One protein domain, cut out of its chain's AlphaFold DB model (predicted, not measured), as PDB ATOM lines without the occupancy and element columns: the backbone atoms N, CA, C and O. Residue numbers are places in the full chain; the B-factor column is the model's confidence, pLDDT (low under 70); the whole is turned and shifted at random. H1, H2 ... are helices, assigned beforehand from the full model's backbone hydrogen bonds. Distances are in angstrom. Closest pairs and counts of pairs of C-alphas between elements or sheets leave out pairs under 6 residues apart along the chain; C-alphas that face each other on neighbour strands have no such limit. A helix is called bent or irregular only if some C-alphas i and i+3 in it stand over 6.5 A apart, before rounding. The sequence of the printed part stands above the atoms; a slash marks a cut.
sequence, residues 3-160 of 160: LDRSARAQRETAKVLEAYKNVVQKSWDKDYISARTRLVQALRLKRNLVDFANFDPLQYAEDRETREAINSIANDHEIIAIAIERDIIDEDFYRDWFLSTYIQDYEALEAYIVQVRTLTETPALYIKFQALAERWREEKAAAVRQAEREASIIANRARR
ATOM      1  N   LEU A   3     184.385 162.010  55.106       54.84
ATOM      2  CA  LEU A   3     183.205 162.386  55.907       54.84
ATOM      3  C   LEU A   3     181.879 161.901  55.289       54.84
ATOM      4  O   LEU A   3     180.951 161.549  56.010       54.84
ATOM      5  N   ASP A   4     181.812 161.820  53.958       58.94
ATOM      6  CA  ASP A   4     180.614 161.390  53.222       58.94
ATOM      7  C   ASP A   4     180.398 159.864  53.298       58.94
ATOM      8  O   ASP A   4     179.277 159.378  53.454       58.94
ATOM      9  N   ARG A   5     181.493 159.085  53.323       56.91
ATOM     10  CA  ARG A   5     181.448 157.627  53.552       56.91
ATOM     11  C   ARG A   5     180.992 157.286  54.972       56.91
ATOM     12  O   ARG A   5     180.196 156.369  55.152       56.91
ATOM     13  N   SER A   6     181.451 158.049  55.965       71.38
ATOM     14  CA  SER A   6     181.064 157.891  57.374       71.38
ATOM     15  C   SER A   6     179.579 158.195  57.614       71.38
ATOM     16  O   SER A   6     178.894 157.412  58.273       71.38
ATOM     17  N   ALA A   7     179.056 159.279  57.033       69.12
ATOM     18  CA  ALA A   7     177.648 159.651  57.170       69.12
ATOM     19  C   ALA A   7     176.704 158.657  56.470       69.12
ATOM     20  O   ALA A   7     175.624 158.357  56.981       69.12
ATOM     21  N   ARG A   8     177.111 158.113  55.316       67.69
ATOM     22  CA  ARG A   8     176.349 157.079  54.603       67.69
ATOM     23  C   ARG A   8     176.289 155.767  55.388       67.69
ATOM     24  O   ARG A   8     175.194 155.246  55.580       67.69
ATOM     25  N   ALA A   9     177.420 155.312  55.929       70.69
ATOM     26  CA  ALA A   9     177.483 154.109  56.761       70.69
ATOM     27  C   ALA A   9     176.640 154.234  58.046       70.69
ATOM     28  O   ALA A   9     175.966 153.289  58.454       70.69
ATOM     29  N   GLN A  10     176.616 155.418  58.670       71.00
ATOM     30  CA  GLN A  10     175.761 155.685  59.832       71.00
ATOM     31  C   GLN A  10     174.268 155.661  59.481       71.00
ATOM     32  O   GLN A  10     173.467 155.138  60.255       71.00
ATOM     33  N   ARG A  11     173.883 156.186  58.311       71.75
ATOM     34  CA  ARG A  11     172.494 156.133  57.825       71.75
ATOM     35  C   ARG A  11     172.058 154.710  57.480       71.75
ATOM     36  O   ARG A  11     170.945 154.340  57.833       71.75
ATOM     37  N   GLU A  12     172.919 153.917  56.847       68.75
ATOM     38  CA  GLU A  12     172.671 152.487  56.605       68.75
ATOM     39  C   GLU A  12     172.512 151.723  57.920       68.75
ATOM     40  O   GLU A  12     171.512 151.041  58.114       68.75
ATOM     41  N   THR A  13     173.417 151.931  58.879       69.94
ATOM     42  CA  THR A  13     173.329 151.298  60.206       69.94
ATOM     43  C   THR A  13     172.027 151.663  60.923       69.94
ATOM     44  O   THR A  13     171.375 150.797  61.501       69.94
ATOM     45  N   ALA A  14     171.611 152.933  60.870       72.94
ATOM     46  CA  ALA A  14     170.360 153.384  61.474       72.94
ATOM     47  C   ALA A  14     169.127 152.765  60.796       72.94
ATOM     48  O   ALA A  14     168.200 152.355  61.492       72.94
ATOM     49  N   LYS A  15     169.130 152.648  59.460       68.69
ATOM     50  CA  LYS A  15     168.068 151.962  58.710       68.69
ATOM     51  C   LYS A  15     167.964 150.487  59.098       68.69
ATOM     52  O   LYS A  15     166.870 150.030  59.404       68.69
ATOM     53  N   VAL A  16     169.090 149.773  59.152       64.81
ATOM     54  CA  VAL A  16     169.138 148.359  59.565       64.81
ATOM     55  C   VAL A  16     168.602 148.190  60.987       64.81
ATOM     56  O   VAL A  16     167.802 147.295  61.246       64.81
ATOM     57  N   LEU A  17     168.982 149.077  61.910       67.31
ATOM     58  CA  LEU A  17     168.540 149.014  63.303       67.31
ATOM     59  C   LEU A  17     167.033 149.281  63.458       67.31
ATOM     60  O   LEU A  17     166.381 148.679  64.308       67.31
ATOM     61  N   GLU A  18     166.477 150.176  62.645       72.19
ATOM     62  CA  GLU A  18     165.049 150.493  62.651       72.19
ATOM     63  C   GLU A  18     164.214 149.393  61.983       72.19
ATOM     64  O   GLU A  18     163.194 148.971  62.527       72.19
ATOM     65  N   ALA A  19     164.687 148.849  60.857       65.38
ATOM     66  CA  ALA A  19     164.105 147.661  60.240       65.38
ATOM     67  C   ALA A  19     164.102 146.483  61.227       65.38
ATOM     68  O   ALA A  19     163.072 145.836  61.412       65.38
ATOM     69  N   TYR A  20     165.215 146.269  61.936       65.50
ATOM     70  CA  TYR A  20     165.331 145.261  62.987       65.50
ATOM     71  C   TYR A  20     164.304 145.476  64.101       65.50
ATOM     72  O   TYR A  20     163.611 144.534  64.468       65.50
ATOM     73  N   LYS A  21     164.140 146.702  64.617       70.00
ATOM     74  CA  LYS A  21     163.120 146.990  65.642       70.00
ATOM     75  C   LYS A  21     161.713 146.661  65.160       70.00
ATOM     76  O   LYS A  21     160.991 145.975  65.875       70.00
ATOM     77  N   ASN A  22     161.348 147.088  63.954       67.88
ATOM     78  CA  ASN A  22     160.011 146.859  63.408       67.88
ATOM     79  C   ASN A  22     159.732 145.364  63.180       67.88
ATOM     80  O   ASN A  22     158.662 144.862  63.522       67.88
ATOM     81  N   VAL A  23     160.723 144.627  62.677       67.12
ATOM     82  CA  VAL A  23     160.631 143.183  62.437       67.12
ATOM     83  C   VAL A  23     160.615 142.378  63.743       67.12
ATOM     84  O   VAL A  23     159.819 141.452  63.905       67.12
ATOM     85  N   VAL A  24     161.460 142.737  64.709       64.44
ATOM     86  CA  VAL A  24     161.508 142.072  66.013       64.44
ATOM     87  C   VAL A  24     160.237 142.359  66.796       64.44
ATOM     88  O   VAL A  24     159.654 141.427  67.339       64.44
ATOM     89  N   GLN A  25     159.744 143.595  66.814       67.69
ATOM     90  CA  GLN A  25     158.517 143.945  67.526       67.69
ATOM     91  C   GLN A  25     157.307 143.149  67.013       67.69
ATOM     92  O   GLN A  25     156.522 142.655  67.819       67.69
ATOM     93  N   LYS A  26     157.237 142.897  65.701       66.50
ATOM     94  CA  LYS A  26     156.243 142.011  65.079       66.50
ATOM     95  C   LYS A  26     156.299 140.564  65.589       66.50
ATOM     96  O   LYS A  26     155.258 139.941  65.758       66.50
ATOM     97  N   SER A  27     157.484 140.021  65.884       61.75
ATOM     98  CA  SER A  27     157.611 138.650  66.418       61.75
ATOM     99  C   SER A  27     157.066 138.476  67.842       61.75
ATOM    100  O   SER A  27     156.830 137.347  68.269       61.75
ATOM    101  N   TRP A  28     156.819 139.582  68.550       60.62
ATOM    102  CA  TRP A  28     156.181 139.613  69.870       60.62
ATOM    103  C   TRP A  28     154.758 140.183  69.832       60.62
ATOM    104  O   TRP A  28     154.100 140.253  70.875       60.62
ATOM    105  N   ASP A  29     154.275 140.587  68.655       81.19
ATOM    106  CA  ASP A  29     152.922 141.091  68.476       81.19
ATOM    107  C   ASP A  29     151.923 139.938  68.647       81.19
ATOM    108  O   ASP A  29     151.931 138.943  67.912       81.19
ATOM    109  N   LYS A  30     151.063 140.064  69.659       83.12
ATOM    110  CA  LYS A  30     150.080 139.037  70.011       83.12
ATOM    111  C   LYS A  30     149.079 138.796  68.887       83.12
ATOM    112  O   LYS A  30     148.664 137.651  68.715       83.12
ATOM    113  N   ASP A  31     148.730 139.824  68.123       85.69
ATOM    114  CA  ASP A  31     147.758 139.716  67.041       85.69
ATOM    115  C   ASP A  31     148.378 138.976  65.854       85.69
ATOM    116  O   ASP A  31     147.762 138.052  65.316       85.69
ATOM    117  N   TYR A  32     149.647 139.262  65.534       88.06
ATOM    118  CA  TYR A  32     150.392 138.503  64.526       88.06
ATOM    119  C   TYR A  32     150.566 137.031  64.928       88.06
ATOM    120  O   TYR A  32     150.280 136.132  64.136       88.06
ATOM    121  N   ILE A  33     150.985 136.759  66.170       89.81
ATOM    122  CA  ILE A  33     151.142 135.386  66.684       89.81
ATOM    123  C   ILE A  33     149.806 134.632  66.631       89.81
ATOM    124  O   ILE A  33     149.758 133.464  66.232       89.81
ATOM    125  N   SER A  34     148.717 135.297  67.012       93.06
ATOM    126  CA  SER A  34     147.358 134.754  67.003       93.06
ATOM    127  C   SER A  34     146.888 134.422  65.582       93.06
ATOM    128  O   SER A  34     146.418 133.307  65.328       93.06
ATOM    129  N   ALA A  35     147.086 135.339  64.629       94.06
ATOM    130  CA  ALA A  35     146.768 135.123  63.220       94.06
ATOM    131  C   ALA A  35     147.612 133.990  62.615       94.06
ATOM    132  O   ALA A  35     147.082 133.086  61.964       94.06
ATOM    133  N   ARG A  36     148.920 133.972  62.898       94.62
ATOM    134  CA  ARG A  36     149.829 132.931  62.411       94.62
ATOM    135  C   ARG A  36     149.455 131.558  62.956       94.62
ATOM    136  O   ARG A  36     149.461 130.582  62.209       94.62
ATOM    137  N   THR A  37     149.095 131.485  64.236       95.25
ATOM    138  CA  THR A  37     148.638 130.245  64.879       95.25
ATOM    139  C   THR A  37     147.396 129.695  64.187       95.25
ATOM    140  O   THR A  37     147.369 128.511  63.848       95.25
ATOM    141  N   ARG A  38     146.408 130.552  63.901       95.12
ATOM    142  CA  ARG A  38     145.186 130.162  63.182       95.12
ATOM    143  C   ARG A  38     145.472 129.685  61.759       95.12
ATOM    144  O   ARG A  38     144.985 128.623  61.380       95.12
ATOM    145  N   LEU A  39     146.310 130.397  60.999       95.38
ATOM    146  CA  LEU A  39     146.717 129.960  59.657       95.38
ATOM    147  C   LEU A  39     147.380 128.575  59.706       95.38
ATOM    148  O   LEU A  39     146.977 127.661  58.988       95.38
ATOM    149  N   VAL A  40     148.359 128.386  60.595       95.38
ATOM    150  CA  VAL A  40     149.051 127.099  60.758       95.38
ATOM    151  C   VAL A  40     148.080 125.994  61.177       95.38
ATOM    152  O   VAL A  40     148.203 124.865  60.705       95.38
ATOM    153  N   GLN A  41     147.107 126.289  62.039       95.62
ATOM    154  CA  GLN A  41     146.077 125.331  62.430       95.62
ATOM    155  C   GLN A  41     145.199 124.927  61.239       95.62
ATOM    156  O   GLN A  41     145.013 123.730  61.021       95.62
ATOM    157  N   ALA A  42     144.728 125.882  60.432       94.00
ATOM    158  CA  ALA A  42     143.957 125.597  59.222       94.00
ATOM    159  C   ALA A  42     144.746 124.701  58.249       94.00
ATOM    160  O   ALA A  42     144.221 123.694  57.764       94.00
ATOM    161  N   LEU A  43     146.035 124.997  58.046       93.75
ATOM    162  CA  LEU A  43     146.933 124.192  57.213       93.75
ATOM    163  C   LEU A  43     147.157 122.781  57.775       93.75
ATOM    164  O   LEU A  43     147.095 121.801  57.034       93.75
ATOM    165  N   ARG A  44     147.363 122.643  59.091       94.38
ATOM    166  CA  ARG A  44     147.513 121.337  59.761       94.38
ATOM    167  C   ARG A  44     146.262 120.477  59.643       94.38
ATOM    168  O   ARG A  44     146.370 119.271  59.435       94.38
ATOM    169  N   LEU A  45     145.091 121.099  59.741       94.25
ATOM    170  CA  LEU A  45     143.796 120.453  59.534       94.25
ATOM    171  C   LEU A  45     143.492 120.195  58.049       94.25
ATOM    172  O   LEU A  45     142.427 119.669  57.737       94.25
ATOM    173  N   LYS A  46     144.417 120.539  57.138       92.94
ATOM    174  CA  LYS A  46     144.277 120.402  55.680       92.94
ATOM    175  C   LYS A  46     143.004 121.064  55.151       92.94
ATOM    176  O   LYS A  46     142.366 120.564  54.225       92.94
ATOM    177  N   ARG A  47     142.617 122.182  55.764       91.06
ATOM    178  CA  ARG A  47     141.481 122.981  55.313       91.06
ATOM    179  C   ARG A  47     141.835 123.606  53.969       91.06
ATOM    180  O   ARG A  47     142.952 124.086  53.783       91.06
ATOM    181  N   ASN A  48     140.887 123.601  53.041       91.94
ATOM    182  CA  ASN A  48     141.056 124.299  51.778       91.94
ATOM    183  C   ASN A  48     140.938 125.804  52.030       91.94
ATOM    184  O   ASN A  48     139.863 126.285  52.382       91.94
ATOM    185  N   LEU A  49     142.036 126.548  51.867       93.62
ATOM    186  CA  LEU A  49     142.029 127.971  52.196       93.62
ATOM    187  C   LEU A  49     141.089 128.784  51.296       93.62
ATOM    188  O   LEU A  49     140.551 129.793  51.741       93.62
ATOM    189  N   VAL A  50     140.831 128.312  50.072       93.69
ATOM    190  CA  VAL A  50     139.882 128.922  49.126       93.69
ATOM    191  C   VAL A  50     138.471 129.017  49.715       93.69
ATOM    192  O   VAL A  50     137.764 129.980  49.427       93.69
ATOM    193  N   ASP A  51     138.081 128.088  50.596       90.88
ATOM    194  CA  ASP A  51     136.767 128.100  51.254       90.88
ATOM    195  C   ASP A  51     136.560 129.382  52.087       90.88
ATOM    196  O   ASP A  51     135.436 129.861  52.225       90.88
ATOM    197  N   PHE A  52     137.646 129.979  52.593       91.56
ATOM    198  CA  PHE A  52     137.610 131.222  53.368       91.56
ATOM    199  C   PHE A  52     137.655 132.487  52.492       91.56
ATOM    200  O   PHE A  52     137.586 133.595  53.018       91.56
ATOM    201  N   ALA A  53     137.807 132.378  51.168       89.44
ATOM    202  CA  ALA A  53     137.820 133.547  50.282       89.44
ATOM    203  C   ALA A  53     136.419 134.155  50.105       89.44
ATOM    204  O   ALA A  53     136.285 135.368  49.938       89.44
ATOM    205  N   ASN A  54     135.377 133.325  50.180       80.44
ATOM    206  CA  ASN A  54     133.993 133.770  50.074       80.44
ATOM    207  C   ASN A  54     133.572 134.522  51.341       80.44
ATOM    208  O   ASN A  54     133.747 134.047  52.459       80.44
ATOM    209  N   PHE A  55     133.011 135.716  51.163       67.62
ATOM    210  CA  PHE A  55     132.417 136.479  52.254       67.62
ATOM    211  C   PHE A  55     130.941 136.108  52.376       67.62
ATOM    212  O   PHE A  55     130.102 136.694  51.696       67.62
ATOM    213  N   ASP A  56     130.629 135.140  53.236       72.56
ATOM    214  CA  ASP A  56     129.264 134.953  53.724       72.56
ATOM    215  C   ASP A  56     129.168 135.508  55.158       72.56
ATOM    216  O   ASP A  56     129.769 134.947  56.078       72.56
ATOM    217  N   PRO A  57     128.442 136.618  55.391       62.25
ATOM    218  CA  PRO A  57     128.223 137.154  56.734       62.25
ATOM    219  C   PRO A  57     127.521 136.174  57.687       62.25
ATOM    220  O   PRO A  57     127.559 136.390  58.897       62.25
ATOM    221  N   LEU A  58     126.862 135.134  57.158       62.19
ATOM    222  CA  LEU A  58     126.168 134.090  57.916       62.19
ATOM    223  C   LEU A  58     127.068 132.890  58.254       62.19
ATOM    224  O   LEU A  58     126.600 131.936  58.880       62.19
ATOM    225  N   GLN A  59     128.344 132.917  57.861       72.06
ATOM    226  CA  GLN A  59     129.303 131.856  58.161       72.06
ATOM    227  C   GLN A  59     129.584 131.752  59.673       72.06
ATOM    228  O   GLN A  59     129.478 132.730  60.419       72.06
ATOM    229  N   TYR A  60     129.951 130.554  60.142       76.19
ATOM    230  CA  TYR A  60     130.274 130.306  61.552       76.19
ATOM    231  C   TYR A  60     131.393 131.234  62.058       76.19
ATOM    232  O   TYR A  60     132.337 131.546  61.330       76.19
ATOM    233  N   ALA A  61     131.319 131.638  63.331       81.50
ATOM    234  CA  ALA A  61     132.271 132.580  63.932       81.50
ATOM    235  C   ALA A  61     133.741 132.126  63.809       81.50
ATOM    236  O   ALA A  61     134.614 132.946  63.540       81.50
ATOM    237  N   GLU A  62     134.011 130.824  63.930       83.62
ATOM    238  CA  GLU A  62     135.359 130.250  63.795       83.62
ATOM    239  C   GLU A  62     135.931 130.395  62.374       83.62
ATOM    240  O   GLU A  62     137.100 130.756  62.199       83.62
ATOM    241  N   ASP A  63     135.107 130.176  61.346       86.62
ATOM    242  CA  ASP A  63     135.513 130.359  59.948       86.62
ATOM    243  C   ASP A  63     135.804 131.836  59.662       86.62
ATOM    244  O   ASP A  63     136.767 132.164  58.963       86.62
ATOM    245  N   ARG A  64     135.015 132.742  60.256       86.75
ATOM    246  CA  ARG A  64     135.239 134.187  60.161       86.75
ATOM    247  C   ARG A  64     136.579 134.592  60.771       86.75
ATOM    248  O   ARG A  64     137.348 135.294  60.117       86.75
ATOM    249  N   GLU A  65     136.880 134.132  61.982       90.06
ATOM    250  CA  GLU A  65     138.166 134.402  62.637       90.06
ATOM    251  C   GLU A  65     139.343 133.820  61.845       90.06
ATOM    252  O   GLU A  65     140.392 134.452  61.712       90.06
ATOM    253  N   THR A  66     139.173 132.622  61.281       92.06
ATOM    254  CA  THR A  66     140.189 131.987  60.431       92.06
ATOM    255  C   THR A  66     140.434 132.812  59.170       92.06
ATOM    256  O   THR A  66     141.584 133.064  58.808       92.06
ATOM    257  N   ARG A  67     139.373 133.313  58.535       91.88
ATOM    258  CA  ARG A  67     139.475 134.215  57.384       91.88
ATOM    259  C   ARG A  67     140.195 135.515  57.727       91.88
ATOM    260  O   ARG A  67     141.035 135.976  56.957       91.88
ATOM    261  N   GLU A  68     139.856 136.138  58.850       91.50
ATOM    262  CA  GLU A  68     140.504 137.372  59.309       91.50
ATOM    263  C   GLU A  68     141.994 137.147  59.585       91.50
ATOM    264  O   GLU A  68     142.827 137.965  59.187       91.50
ATOM    265  N   ALA A  69     142.351 135.997  60.158       94.19
ATOM    266  CA  ALA A  69     143.738 135.593  60.342       94.19
ATOM    267  C   ALA A  69     144.479 135.400  59.008       94.19
ATOM    268  O   ALA A  69     145.575 135.933  58.842       94.19
ATOM    269  N   ILE A  70     143.876 134.696  58.042       95.75
ATOM    270  CA  ILE A  70     144.443 134.505  56.695       95.75
ATOM    271  C   ILE A  70     144.709 135.861  56.027       95.75
ATOM    272  O   ILE A  70     145.818 136.108  55.552       95.75
ATOM    273  N   ASN A  71     143.722 136.760  56.048       93.50
ATOM    274  CA  ASN A  71     143.865 138.111  55.505       93.50
ATOM    275  C   ASN A  71     144.965 138.903  56.210       93.50
ATOM    276  O   ASN A  71     145.735 139.595  55.554       93.50
ATOM    277  N   SER A  72     145.057 138.803  57.535       93.62
ATOM    278  CA  SER A  72     146.082 139.511  58.308       93.62
ATOM    279  C   SER A  72     147.487 139.073  57.900       93.62
ATOM    280  O   SER A  72     148.348 139.922  57.702       93.62
ATOM    281  N   ILE A  73     147.705 137.770  57.691       96.00
ATOM    282  CA  ILE A  73     148.994 137.250  57.216       96.00
ATOM    283  C   ILE A  73     149.280 137.671  55.767       96.00
ATOM    284  O   ILE A  73     150.391 138.104  55.473       96.00
ATOM    285  N   ALA A  74     148.299 137.595  54.865       96.25
ATOM    286  CA  ALA A  74     148.487 138.020  53.475       96.25
ATOM    287  C   ALA A  74     148.802 139.526  53.361       96.25
ATOM    288  O   ALA A  74     149.718 139.918  52.638       96.25
ATOM    289  N   ASN A  75     148.088 140.366  54.118       93.31
ATOM    290  CA  ASN A  75     148.335 141.808  54.201       93.31
ATOM    291  C   ASN A  75     149.719 142.117  54.769       93.31
ATOM    292  O   ASN A  75     150.416 142.997  54.271       93.31
ATOM    293  N   ASP A  76     150.116 141.400  55.813       93.19
ATOM    294  CA  ASP A  76     151.420 141.570  56.430       93.19
ATOM    295  C   ASP A  76     152.561 141.251  55.449       93.19
ATOM    296  O   ASP A  76     153.488 142.049  55.303       93.19
ATOM    297  N   HIS A  77     152.461 140.149  54.700       96.06
ATOM    298  CA  HIS A  77     153.440 139.831  53.657       96.06
ATOM    299  C   HIS A  77     153.458 140.873  52.526       96.06
ATOM    300  O   HIS A  77     154.535 141.262  52.076       96.06
ATOM    301  N   GLU A  78     152.300 141.394  52.111       96.12
ATOM    302  CA  GLU A  78     152.216 142.486  51.126       96.12
ATOM    303  C   GLU A  78     152.933 143.754  51.616       96.12
ATOM    304  O   GLU A  78     153.707 144.358  50.873       96.12
ATOM    305  N   ILE A  79     152.730 144.140  52.881       92.56
ATOM    306  CA  ILE A  79     153.398 145.299  53.489       92.56
ATOM    307  C   ILE A  79     154.913 145.096  53.521       92.56
ATOM    308  O   ILE A  79     155.654 146.025  53.195       92.56
ATOM    309  N   ILE A  80     155.381 143.898  53.876       93.00
ATOM    310  CA  ILE A  80     156.810 143.571  53.860       93.00
ATOM    311  C   ILE A  80     157.385 143.693  52.450       93.00
ATOM    312  O   ILE A  80     158.430 144.323  52.281       93.00
ATOM    313  N   ALA A  81     156.702 143.162  51.434       96.06
ATOM    314  CA  ALA A  81     157.154 143.286  50.052       96.06
ATOM    315  C   ALA A  81     157.263 144.751  49.609       96.06
ATOM    316  O   ALA A  81     158.265 145.143  49.013       96.06
ATOM    317  N   ILE A  82     156.272 145.578  49.957       93.00
ATOM    318  CA  ILE A  82     156.292 147.023  49.688       93.00
ATOM    319  C   ILE A  82     157.446 147.707  50.432       93.00
ATOM    320  O   ILE A  82     158.089 148.602  49.885       93.00
ATOM    321  N   ALA A  83     157.705 147.325  51.682       88.75
ATOM    322  CA  ALA A  83     158.769 147.911  52.490       88.75
ATOM    323  C   ALA A  83     160.165 147.564  51.950       88.75
ATOM    324  O   ALA A  83     161.037 148.431  51.942       88.75
ATOM    325  N   ILE A  84     160.355 146.337  51.463       93.56
ATOM    326  CA  ILE A  84     161.574 145.906  50.768       93.56
ATOM    327  C   ILE A  84     161.738 146.680  49.454       93.56
ATOM    328  O   ILE A  84     162.778 147.285  49.232       93.56
ATOM    329  N   GLU A  85     160.693 146.757  48.619       93.81
ATOM    330  CA  GLU A  85     160.732 147.509  47.352       93.81
ATOM    331  C   GLU A  85     161.066 148.998  47.549       93.81
ATOM    332  O   GLU A  85     161.601 149.647  46.653       93.81
ATOM    333  N   ARG A  86     160.744 149.552  48.722       88.38
ATOM    334  CA  ARG A  86     160.992 150.955  49.082       88.38
ATOM    335  C   ARG A  86     162.270 151.176  49.898       88.38
ATOM    336  O   ARG A  86     162.437 152.272  50.435       88.38
ATOM    337  N   ASP A  87     163.143 150.176  50.024       86.12
ATOM    338  CA  ASP A  87     164.384 150.235  50.817       86.12
ATOM    339  C   ASP A  87     164.163 150.692  52.277       86.12
ATOM    340  O   ASP A  87     164.974 151.433  52.862       86.12
ATOM    341  N   ILE A  88     163.022 150.301  52.856       84.00
ATOM    342  CA  ILE A  88     162.664 150.529  54.265       84.00
ATOM    343  C   ILE A  88     163.161 149.360  55.119       84.00
ATOM    344  O   ILE A  88     163.663 149.574  56.222       84.00
ATOM    345  N   ILE A  89     163.023 148.136  54.605       85.31
ATOM    346  CA  ILE A  89     163.543 146.912  55.218       85.31
ATOM    347  C   ILE A  89     164.670 146.387  54.337       85.31
ATOM    348  O   ILE A  89     164.529 146.335  53.118       85.31
ATOM    349  N   ASP A  90     165.773 145.998  54.970       86.75
ATOM    350  CA  ASP A  90     166.882 145.330  54.299       86.75
ATOM    351  C   ASP A  90     166.443 143.940  53.813       86.75
ATOM    352  O   ASP A  90     166.006 143.095  54.605       86.75
ATOM    353  N   GLU A  91     166.505 143.735  52.497       93.31
ATOM    354  CA  GLU A  91     166.025 142.509  51.871       93.31
ATOM    355  C   GLU A  91     166.857 141.296  52.278       93.31
ATOM    356  O   GLU A  91     166.282 140.251  52.580       93.31
ATOM    357  N   ASP A  92     168.182 141.429  52.298       92.31
ATOM    358  CA  ASP A  92     169.104 140.326  52.571       92.31
ATOM    359  C   ASP A  92     168.916 139.822  54.002       92.31
ATOM    360  O   ASP A  92     168.743 138.623  54.227       92.31
ATOM    361  N   PHE A  93     168.814 140.743  54.962       88.56
ATOM    362  CA  PHE A  93     168.498 140.416  56.346       88.56
ATOM    363  C   PHE A  93     167.151 139.694  56.479       88.56
ATOM    364  O   PHE A  93     167.058 138.646  57.127       88.56
ATOM    365  N   TYR A  94     166.082 140.248  55.892       91.31
ATOM    366  CA  TYR A  94     164.750 139.659  56.042       91.31
ATOM    367  C   TYR A  94     164.670 138.286  55.370       91.31
ATOM    368  O   TYR A  94     164.059 137.355  55.899       91.31
ATOM    369  N   ARG A  95     165.314 138.148  54.213       94.00
ATOM    370  CA  ARG A  95     165.448 136.900  53.473       94.00
ATOM    371  C   ARG A  95     166.178 135.849  54.310       94.00
ATOM    372  O   ARG A  95     165.621 134.772  54.505       94.00
ATOM    373  N   ASP A  96     167.344 136.150  54.874       91.12
ATOM    374  CA  ASP A  96     168.088 135.205  55.724       91.12
ATOM    375  C   ASP A  96     167.251 134.700  56.905       91.12
ATOM    376  O   ASP A  96     167.314 133.527  57.282       91.12
ATOM    377  N   TRP A  97     166.417 135.572  57.465       89.50
ATOM    378  CA  TRP A  97     165.557 135.226  58.586       89.50
ATOM    379  C   TRP A  97     164.295 134.443  58.186       89.50
ATOM    380  O   TRP A  97     163.904 133.506  58.888       89.50
ATOM    381  N   PHE A  98     163.634 134.813  57.085       93.00
ATOM    382  CA  PHE A  98     162.236 134.438  56.844       93.00
ATOM    383  C   PHE A  98     161.943 133.831  55.467       93.00
ATOM    384  O   PHE A  98     160.801 133.443  55.211       93.00
ATOM    385  N   LEU A  99     162.950 133.675  54.599       95.56
ATOM    386  CA  LEU A  99     162.816 133.198  53.214       95.56
ATOM    387  C   LEU A  99     161.916 131.965  53.073       95.56
ATOM    388  O   LEU A  99     160.977 131.959  52.278       95.56
ATOM    389  N   SER A 100     162.199 130.902  53.832       96.12
ATOM    390  CA  SER A 100     161.470 129.636  53.669       96.12
ATOM    391  C   SER A 100     160.011 129.753  54.098       96.12
ATOM    392  O   SER A 100     159.145 129.218  53.418       96.12
ATOM    393  N   THR A 101     159.741 130.476  55.186       95.69
ATOM    394  CA  THR A 101     158.370 130.746  55.627       95.69
ATOM    395  C   THR A 101     157.621 131.598  54.611       95.69
ATOM    396  O   THR A 101     156.499 131.262  54.264       95.69
ATOM    397  N   TYR A 102     158.241 132.666  54.112       97.25
ATOM    398  CA  TYR A 102     157.611 133.580  53.165       97.25
ATOM    399  C   TYR A 102     157.167 132.859  51.883       97.25
ATOM    400  O   TYR A 102     156.034 133.019  51.437       97.25
ATOM    401  N   ILE A 103     158.037 132.001  51.333       98.38
ATOM    402  CA  ILE A 103     157.713 131.169  50.164       98.38
ATOM    403  C   ILE A 103     156.604 130.161  50.492       98.38
ATOM    404  O   ILE A 103     155.646 130.054  49.736       98.38
ATOM    405  N   GLN A 104     156.709 129.435  51.610       97.56
ATOM    406  CA  GLN A 104     155.719 128.417  51.991       97.56
ATOM    407  C   GLN A 104     154.331 129.009  52.240       97.56
ATOM    408  O   GLN A 104     153.328 128.422  51.840       97.56
ATOM    409  N   ASP A 105     154.269 130.169  52.891       97.88
ATOM    410  CA  ASP A 105     153.015 130.876  53.118       97.88
ATOM    411  C   ASP A 105     152.411 131.319  51.776       97.88
ATOM    412  O   ASP A 105     151.209 131.155  51.580       97.88
ATOM    413  N   TYR A 106     153.219 131.815  50.826       98.38
ATOM    414  CA  TYR A 106     152.728 132.145  49.483       98.38
ATOM    415  C   TYR A 106     152.178 130.915  48.758       98.38
ATOM    416  O   TYR A 106     151.057 130.956  48.269       98.38
ATOM    417  N   GLU A 107     152.915 129.802  48.744       97.69
ATOM    418  CA  GLU A 107     152.470 128.548  48.120       97.69
ATOM    419  C   GLU A 107     151.147 128.046  48.721       97.69
ATOM    420  O   GLU A 107     150.269 127.569  48.005       97.69
ATOM    421  N   ALA A 108     150.972 128.192  50.035       97.50
ATOM    422  CA  ALA A 108     149.731 127.834  50.712       97.50
ATOM    423  C   ALA A 108     148.568 128.789  50.384       97.50
ATOM    424  O   ALA A 108     147.410 128.365  50.337       97.50
ATOM    425  N   LEU A 109     148.863 130.075  50.183       97.88
ATOM    426  CA  LEU A 109     147.880 131.135  49.965       97.88
ATOM    427  C   LEU A 109     147.600 131.427  48.486       97.88
ATOM    428  O   LEU A 109     146.646 132.143  48.204       97.88
ATOM    429  N   GLU A 110     148.368 130.888  47.543       97.94
ATOM    430  CA  GLU A 110     148.287 131.222  46.114       97.94
ATOM    431  C   GLU A 110     146.858 131.077  45.569       97.94
ATOM    432  O   GLU A 110     146.273 132.034  45.056       97.94
ATOM    433  N   ALA A 111     146.242 129.907  45.767       96.88
ATOM    434  CA  ALA A 111     144.873 129.651  45.322       96.88
ATOM    435  C   ALA A 111     143.846 130.558  46.026       96.88
ATOM    436  O   ALA A 111     142.892 131.027  45.404       96.88
ATOM    437  N   TYR A 112     144.059 130.843  47.315       96.50
ATOM    438  CA  TYR A 112     143.227 131.776  48.073       96.50
ATOM    439  C   TYR A 112     143.312 133.195  47.496       96.50
ATOM    440  O   TYR A 112     142.282 133.810  47.232       96.50
ATOM    441  N   ILE A 113     144.522 133.696  47.235       97.19
ATOM    442  CA  ILE A 113     144.772 135.028  46.673       97.19
ATOM    443  C   ILE A 113     144.090 135.169  45.312       97.19
ATOM    444  O   ILE A 113     143.397 136.160  45.073       97.19
ATOM    445  N   VAL A 114     144.227 134.172  44.433       96.94
ATOM    446  CA  VAL A 114     143.562 134.159  43.119       96.94
ATOM    447  C   VAL A 114     142.041 134.233  43.268       96.94
ATOM    448  O   VAL A 114     141.392 135.029  42.581       96.94
ATOM    449  N   GLN A 115     141.466 133.460  44.193       96.06
ATOM    450  CA  GLN A 115     140.027 133.491  44.445       96.06
ATOM    451  C   GLN A 115     139.576 134.857  44.974       96.06
ATOM    452  O   GLN A 115     138.604 135.413  44.467       96.06
ATOM    453  N   VAL A 116     140.289 135.438  45.944       94.25
ATOM    454  CA  VAL A 116     139.945 136.759  46.490       94.25
ATOM    455  C   VAL A 116     140.023 137.838  45.409       94.25
ATOM    456  O   VAL A 116     139.099 138.641  45.300       94.25
ATOM    457  N   ARG A 117     141.064 137.846  44.565       95.75
ATOM    458  CA  ARG A 117     141.175 138.783  43.428       95.75
ATOM    459  C   ARG A 117     139.988 138.677  42.478       95.75
ATOM    460  O   ARG A 117     139.491 139.698  42.016       95.75
ATOM    461  N   THR A 118     139.541 137.452  42.210       95.38
ATOM    462  CA  THR A 118     138.394 137.180  41.334       95.38
ATOM    463  C   THR A 118     137.099 137.702  41.951       95.38
ATOM    464  O   THR A 118     136.355 138.416  41.290       95.38
ATOM    465  N   LEU A 119     136.847 137.404  43.229       92.31
ATOM    466  CA  LEU A 119     135.630 137.822  43.936       92.31
ATOM    467  C   LEU A 119     135.543 139.335  44.159       92.31
ATOM    468  O   LEU A 119     134.451 139.891  44.193       92.31
ATOM    469  N   THR A 120     136.687 139.988  44.361       91.50
ATOM    470  CA  THR A 120     136.773 141.434  44.628       91.50
ATOM    471  C   THR A 120     137.021 142.262  43.371       91.50
ATOM    472  O   THR A 120     137.180 143.477  43.474       91.50
ATOM    473  N   GLU A 121     137.127 141.620  42.204       94.38
ATOM    474  CA  GLU A 121     137.484 142.250  40.925       94.38
ATOM    475  C   GLU A 121     138.755 143.121  41.010       94.38
ATOM    476  O   GLU A 121     138.927 144.100  40.285       94.38
ATOM    477  N   THR A 122     139.676 142.762  41.910       94.38
ATOM    478  CA  THR A 122     140.876 143.547  42.221       94.38
ATOM    479  C   THR A 122     142.128 142.726  41.908       94.38
ATOM    480  O   THR A 122     142.722 142.129  42.808       94.38
ATOM    481  N   PRO A 123     142.586 142.684  40.642       94.19
ATOM    482  CA  PRO A 123     143.711 141.835  40.235       94.19
ATOM    483  C   PRO A 123     145.045 142.225  40.889       94.19
ATOM    484  O   PRO A 123     145.942 141.395  40.993       94.19
ATOM    485  N   ALA A 124     145.175 143.472  41.351       94.75
ATOM    486  CA  ALA A 124     146.384 143.981  41.996       94.75
ATOM    487  C   ALA A 124     146.517 143.595  43.482       94.75
ATOM    488  O   ALA A 124     147.545 143.885  44.091       94.75
ATOM    489  N   LEU A 125     145.504 142.967  44.089       94.75
ATOM    490  CA  LEU A 125     145.542 142.606  45.507       94.75
ATOM    491  C   LEU A 125     146.688 141.617  45.782       94.75
ATOM    492  O   LEU A 125     146.809 140.619  45.079       94.75
ATOM    493  N   TYR A 126     147.520 141.858  46.793       97.69
ATOM    494  CA  TYR A 126     148.651 140.983  47.155       97.69
ATOM    495  C   TYR A 126     149.698 140.775  46.038       97.69
ATOM    496  O   TYR A 126     150.364 139.737  45.976       97.69
ATOM    497  N   ILE A 127     149.793 141.697  45.073       98.38
ATOM    498  CA  ILE A 127     150.692 141.536  43.920       98.38
ATOM    499  C   ILE A 127     152.165 141.633  44.320       98.38
ATOM    500  O   ILE A 127     153.005 140.963  43.718       98.38
ATOM    501  N   LYS A 128     152.497 142.435  45.340       98.31
ATOM    502  CA  LYS A 128     153.879 142.591  45.803       98.31
ATOM    503  C   LYS A 128     154.326 141.372  46.594       98.31
ATOM    504  O   LYS A 128     155.441 140.898  46.378       98.31
ATOM    505  N   PHE A 129     153.443 140.813  47.418       98.50
ATOM    506  CA  PHE A 129     153.660 139.544  48.099       98.50
ATOM    507  C   PHE A 129     154.004 138.447  47.090       98.50
ATOM    508  O   PHE A 129     155.080 137.853  47.182       98.50
ATOM    509  N   GLN A 130     153.134 138.252  46.093       98.62
ATOM    510  CA  GLN A 130     153.345 137.279  45.024       98.62
ATOM    511  C   GLN A 130     154.695 137.475  44.327       98.62
ATOM    512  O   GLN A 130     155.500 136.547  44.279       98.62
ATOM    513  N   ALA A 131     154.959 138.683  43.821       98.62
ATOM    514  CA  ALA A 131     156.159 138.948  43.037       98.62
ATOM    515  C   ALA A 131     157.445 138.668  43.832       98.62
ATOM    516  O   ALA A 131     158.387 138.073  43.307       98.62
ATOM    517  N   LEU A 132     157.481 139.063  45.110       98.56
ATOM    518  CA  LEU A 132     158.638 138.819  45.967       98.56
ATOM    519  C   LEU A 132     158.826 137.324  46.259       98.56
ATOM    520  O   LEU A 132     159.946 136.819  46.169       98.56
ATOM    521  N   ALA A 133     157.742 136.607  46.571       98.62
ATOM    522  CA  ALA A 133     157.797 135.179  46.875       98.62
ATOM    523  C   ALA A 133     158.257 134.357  45.663       98.62
ATOM    524  O   ALA A 133     159.107 133.474  45.798       98.62
ATOM    525  N   GLU A 134     157.740 134.669  44.473       98.56
ATOM    526  CA  GLU A 134     158.121 134.010  43.223       98.56
ATOM    527  C   GLU A 134     159.594 134.252  42.885       98.56
ATOM    528  O   GLU A 134     160.317 133.287  42.623       98.56
ATOM    529  N   ARG A 135     160.064 135.503  42.992       98.38
ATOM    530  CA  ARG A 135     161.477 135.855  42.788       98.38
ATOM    531  C   ARG A 135     162.390 135.055  43.716       98.38
ATOM    532  O   ARG A 135     163.324 134.394  43.267       98.38
ATOM    533  N   TRP A 136     162.088 135.056  45.011       98.25
ATOM    534  CA  TRP A 136     162.869 134.314  46.000       98.25
ATOM    535  C   TRP A 136     162.839 132.801  45.782       98.25
ATOM    536  O   TRP A 136     163.851 132.124  45.985       98.25
ATOM    537  N   ARG A 137     161.701 132.250  45.349       97.81
ATOM    538  CA  ARG A 137     161.568 130.829  45.001       97.81
ATOM    539  C   ARG A 137     162.467 130.462  43.823       97.81
ATOM    540  O   ARG A 137     163.154 129.440  43.879       97.81
ATOM    541  N   GLU A 138     162.494 131.285  42.780       97.88
ATOM    542  CA  GLU A 138     163.344 131.073  41.605       97.88
ATOM    543  C   GLU A 138     164.834 131.165  41.940       97.88
ATOM    544  O   GLU A 138     165.606 130.285  41.547       97.88
ATOM    545  N   GLU A 139     165.227 132.174  42.716       96.69
ATOM    546  CA  GLU A 139     166.604 132.369  43.181       96.69
ATOM    547  C   GLU A 139     167.070 131.192  44.050       96.69
ATOM    548  O   GLU A 139     168.140 130.624  43.809       96.69
ATOM    549  N   LYS A 140     166.234 130.738  44.996       95.31
ATOM    550  CA  LYS A 140     166.505 129.546  45.814       95.31
ATOM    551  C   LYS A 140     166.682 128.302  44.943       95.31
ATOM    552  O   LYS A 140     167.630 127.540  45.136       95.31
ATOM    553  N   ALA A 141     165.802 128.093  43.966       95.31
ATOM    554  CA  ALA A 141     165.894 126.952  43.061       95.31
ATOM    555  C   ALA A 141     167.151 127.016  42.172       95.31
ATOM    556  O   ALA A 141     167.764 125.986  41.889       95.31
ATOM    557  N   ALA A 142     167.559 128.210  41.735       96.12
ATOM    558  CA  ALA A 142     168.791 128.411  40.979       96.12
ATOM    559  C   ALA A 142     170.037 128.084  41.813       96.12
ATOM    560  O   ALA A 142     170.903 127.351  41.329       96.12
ATOM    561  N   ALA A 143     170.086 128.543  43.066       94.44
ATOM    562  CA  ALA A 143     171.186 128.260  43.985       94.44
ATOM    563  C   ALA A 143     171.355 126.752  44.240       94.44
ATOM    564  O   ALA A 143     172.470 126.235  44.176       94.44
ATOM    565  N   VAL A 144     170.251 126.017  44.437       94.69
ATOM    566  CA  VAL A 144     170.282 124.551  44.599       94.69
ATOM    567  C   VAL A 144     170.864 123.871  43.358       94.69
ATOM    568  O   VAL A 144     171.804 123.086  43.470       94.69
ATOM    569  N   ARG A 145     170.378 124.224  42.158       96.44
ATOM    570  CA  ARG A 145     170.897 123.661  40.898       96.44
ATOM    571  C   ARG A 145     172.387 123.941  40.706       96.44
ATOM    572  O   ARG A 145     173.096 123.113  40.136       96.44
ATOM    573  N   GLN A 146     172.861 125.114  41.121       95.06
ATOM    574  CA  GLN A 146     174.277 125.456  41.045       95.06
ATOM    575  C   GLN A 146     175.109 124.591  42.000       95.06
ATOM    576  O   GLN A 146     176.081 123.977  41.560       95.06
ATOM    577  N   ALA A 147     174.689 124.471  43.261       94.81
ATOM    578  CA  ALA A 147     175.372 123.646  44.255       94.81
ATOM    579  C   ALA A 147     175.468 122.170  43.823       94.81
ATOM    580  O   ALA A 147     176.524 121.548  43.945       94.81
ATOM    581  N   GLU A 148     174.401 121.613  43.242       94.81
ATOM    582  CA  GLU A 148     174.392 120.241  42.710       94.81
ATOM    583  C   GLU A 148     175.389 120.048  41.556       94.81
ATOM    584  O   GLU A 148     176.094 119.034  41.491       94.81
ATOM    585  N   ARG A 149     175.490 121.030  40.649       95.44
ATOM    586  CA  ARG A 149     176.463 121.004  39.544       95.44
ATOM    587  C   ARG A 149     177.895 121.039  40.064       95.44
ATOM    588  O   ARG A 149     178.724 120.248  39.613       95.44
ATOM    589  N   GLU A 150     178.186 121.923  41.012       94.88
ATOM    590  CA  GLU A 150     179.514 122.048  41.620       94.88
ATOM    591  C   GLU A 150     179.910 120.767  42.366       94.88
ATOM    592  O   GLU A 150     181.006 120.239  42.151       94.88
ATOM    593  N   ALA A 151     178.991 120.192  43.148       92.50
ATOM    594  CA  ALA A 151     179.200 118.920  43.833       92.50
ATOM    595  C   ALA A 151     179.495 117.771  42.851       92.50
ATOM    596  O   ALA A 151     180.407 116.973  43.079       92.50
ATOM    597  N   SER A 152     178.780 117.714  41.721       92.88
ATOM    598  CA  SER A 152     179.021 116.721  40.666       92.88
ATOM    599  C   SER A 152     180.412 116.867  40.035       92.88
ATOM    600  O   SER A 152     181.120 115.874  39.835       92.88
ATOM    601  N   ILE A 153     180.854 118.101  39.767       93.62
ATOM    602  CA  ILE A 153     182.194 118.380  39.226       93.62
ATOM    603  C   ILE A 153     183.279 117.919  40.203       93.62
ATOM    604  O   ILE A 153     184.236 117.260  39.788       93.62
ATOM    605  N   ILE A 154     183.130 118.232  41.492       92.88
ATOM    606  CA  ILE A 154     184.079 117.832  42.538       92.88
ATOM    607  C   ILE A 154     184.132 116.302  42.656       92.88
ATOM    608  O   ILE A 154     185.219 115.722  42.619       92.88
ATOM    609  N   ALA A 155     182.976 115.636  42.709       90.81
ATOM    610  CA  ALA A 155     182.891 114.180  42.811       90.81
ATOM    611  C   ALA A 155     183.544 113.464  41.616       90.81
ATOM    612  O   ALA A 155     184.227 112.456  41.791       90.81
ATOM    613  N   ASN A 156     183.381 113.995  40.401       88.56
ATOM    614  CA  ASN A 156     183.996 113.434  39.197       88.56
ATOM    615  C   ASN A 156     185.516 113.651  39.139       88.56
ATOM    616  O   ASN A 156     186.222 112.824  38.565       88.56
ATOM    617  N   ARG A 157     186.031 114.735  39.736       86.62
ATOM    618  CA  ARG A 157     187.479 114.971  39.869       86.62
ATOM    619  C   ARG A 157     188.121 114.056  40.907       86.62
ATOM    620  O   ARG A 157     189.221 113.593  40.668       86.62
ATOM    621  N   ALA A 158     187.431 113.754  42.005       81.38
ATOM    622  CA  ALA A 158     187.934 112.866  43.058       81.38
ATOM    623  C   ALA A 158     188.003 111.376  42.653       81.38
ATOM    624  O   ALA A 158     188.612 110.578  43.356       81.38
ATOM    625  N   ARG A 159     187.353 110.988  41.546       80.56
ATOM    626  CA  ARG A 159     187.353 109.618  40.995       80.56
ATOM    627  C   ARG A 159     188.401 109.389  39.895       80.56
ATOM    628  O   ARG A 159     188.440 108.293  39.339       80.56
ATOM    629  N   ARG A 160     189.174 110.414  39.537       62.12
ATOM    630  CA  ARG A 160     190.272 110.359  38.563       62.12
ATOM    631  C   ARG A 160     191.602 110.419  39.291       62.12
ATOM    632  O   ARG A 160     192.538 109.767  38.789       62.12
TER     633      ARG A 160
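This is residues 3 to 160 of the 160 residues of the protein "DUF4760 domain-containing protein" of Aurantimonas aggregata (UniProt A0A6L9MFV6). A small body of crossing helices, with H4 and H5 in its middle and H2, H3 and the first part of H6 packed on them, has two arms that spread like a V: residues 3 to 11 of H1, and residues 141 to 160, of which 141 to 158 belong to H6. The printed part has 158 residues with six named helices, H1 to H6 in chain order, and no named strand; the class is all helix. It is loose, with a radius of gyration of the C-alphas of 19.8 A, and spans 67 by 54 by 30 A.

The longest helix, H6, residues 127 to 158, touches H5, residues 91 to 119, with residues 129 to 137 alone, at a steep tilt of 52 degrees, opposite ways; the closest C-alphas, of Ile 103 and Ala 133, are 5.2 A apart. The hub is H4, residues 61 to 85; its closest C-alpha to H6 is Glu 78, 4.5 A from that of Phe 129. H2, residues 30 to 44, touches H4 at 69 degrees, only just steep, with C-alphas of Ala 35 and Ala 69 closest at 4.2 A. H3, residues 49 to 52, touches H5, closest at the C-alphas of Val 50 and Tyr 112, 4.5 A. H1, residues 3 to 27, touches no helix but is near H5. In H1, H2, H4 and H6 every O i to N i+4 pair is within hydrogen-bond range, in H5 21 of 25; H3 is too short for one.

H6 is 47.0 A long, ending at C-alpha 158 (187.934, 112.866, 43.058). H1 is 36.5 A long, from C-alpha 3 (183.205, 162.386, 55.907); H4 is 36.2 A and H5 31.8 A. H5 is irregular, with C-alphas 97 and 100 8.5 A apart and a kink of 77 degrees near residue 98.

The C-alphas farthest apart, of Leu 58 and Arg 160, are 71.0 A apart. The printed part has no cut and no long link. Mean pLDDT of the printed part is 87.8; 23 residues are under 70, among them 22 to 28.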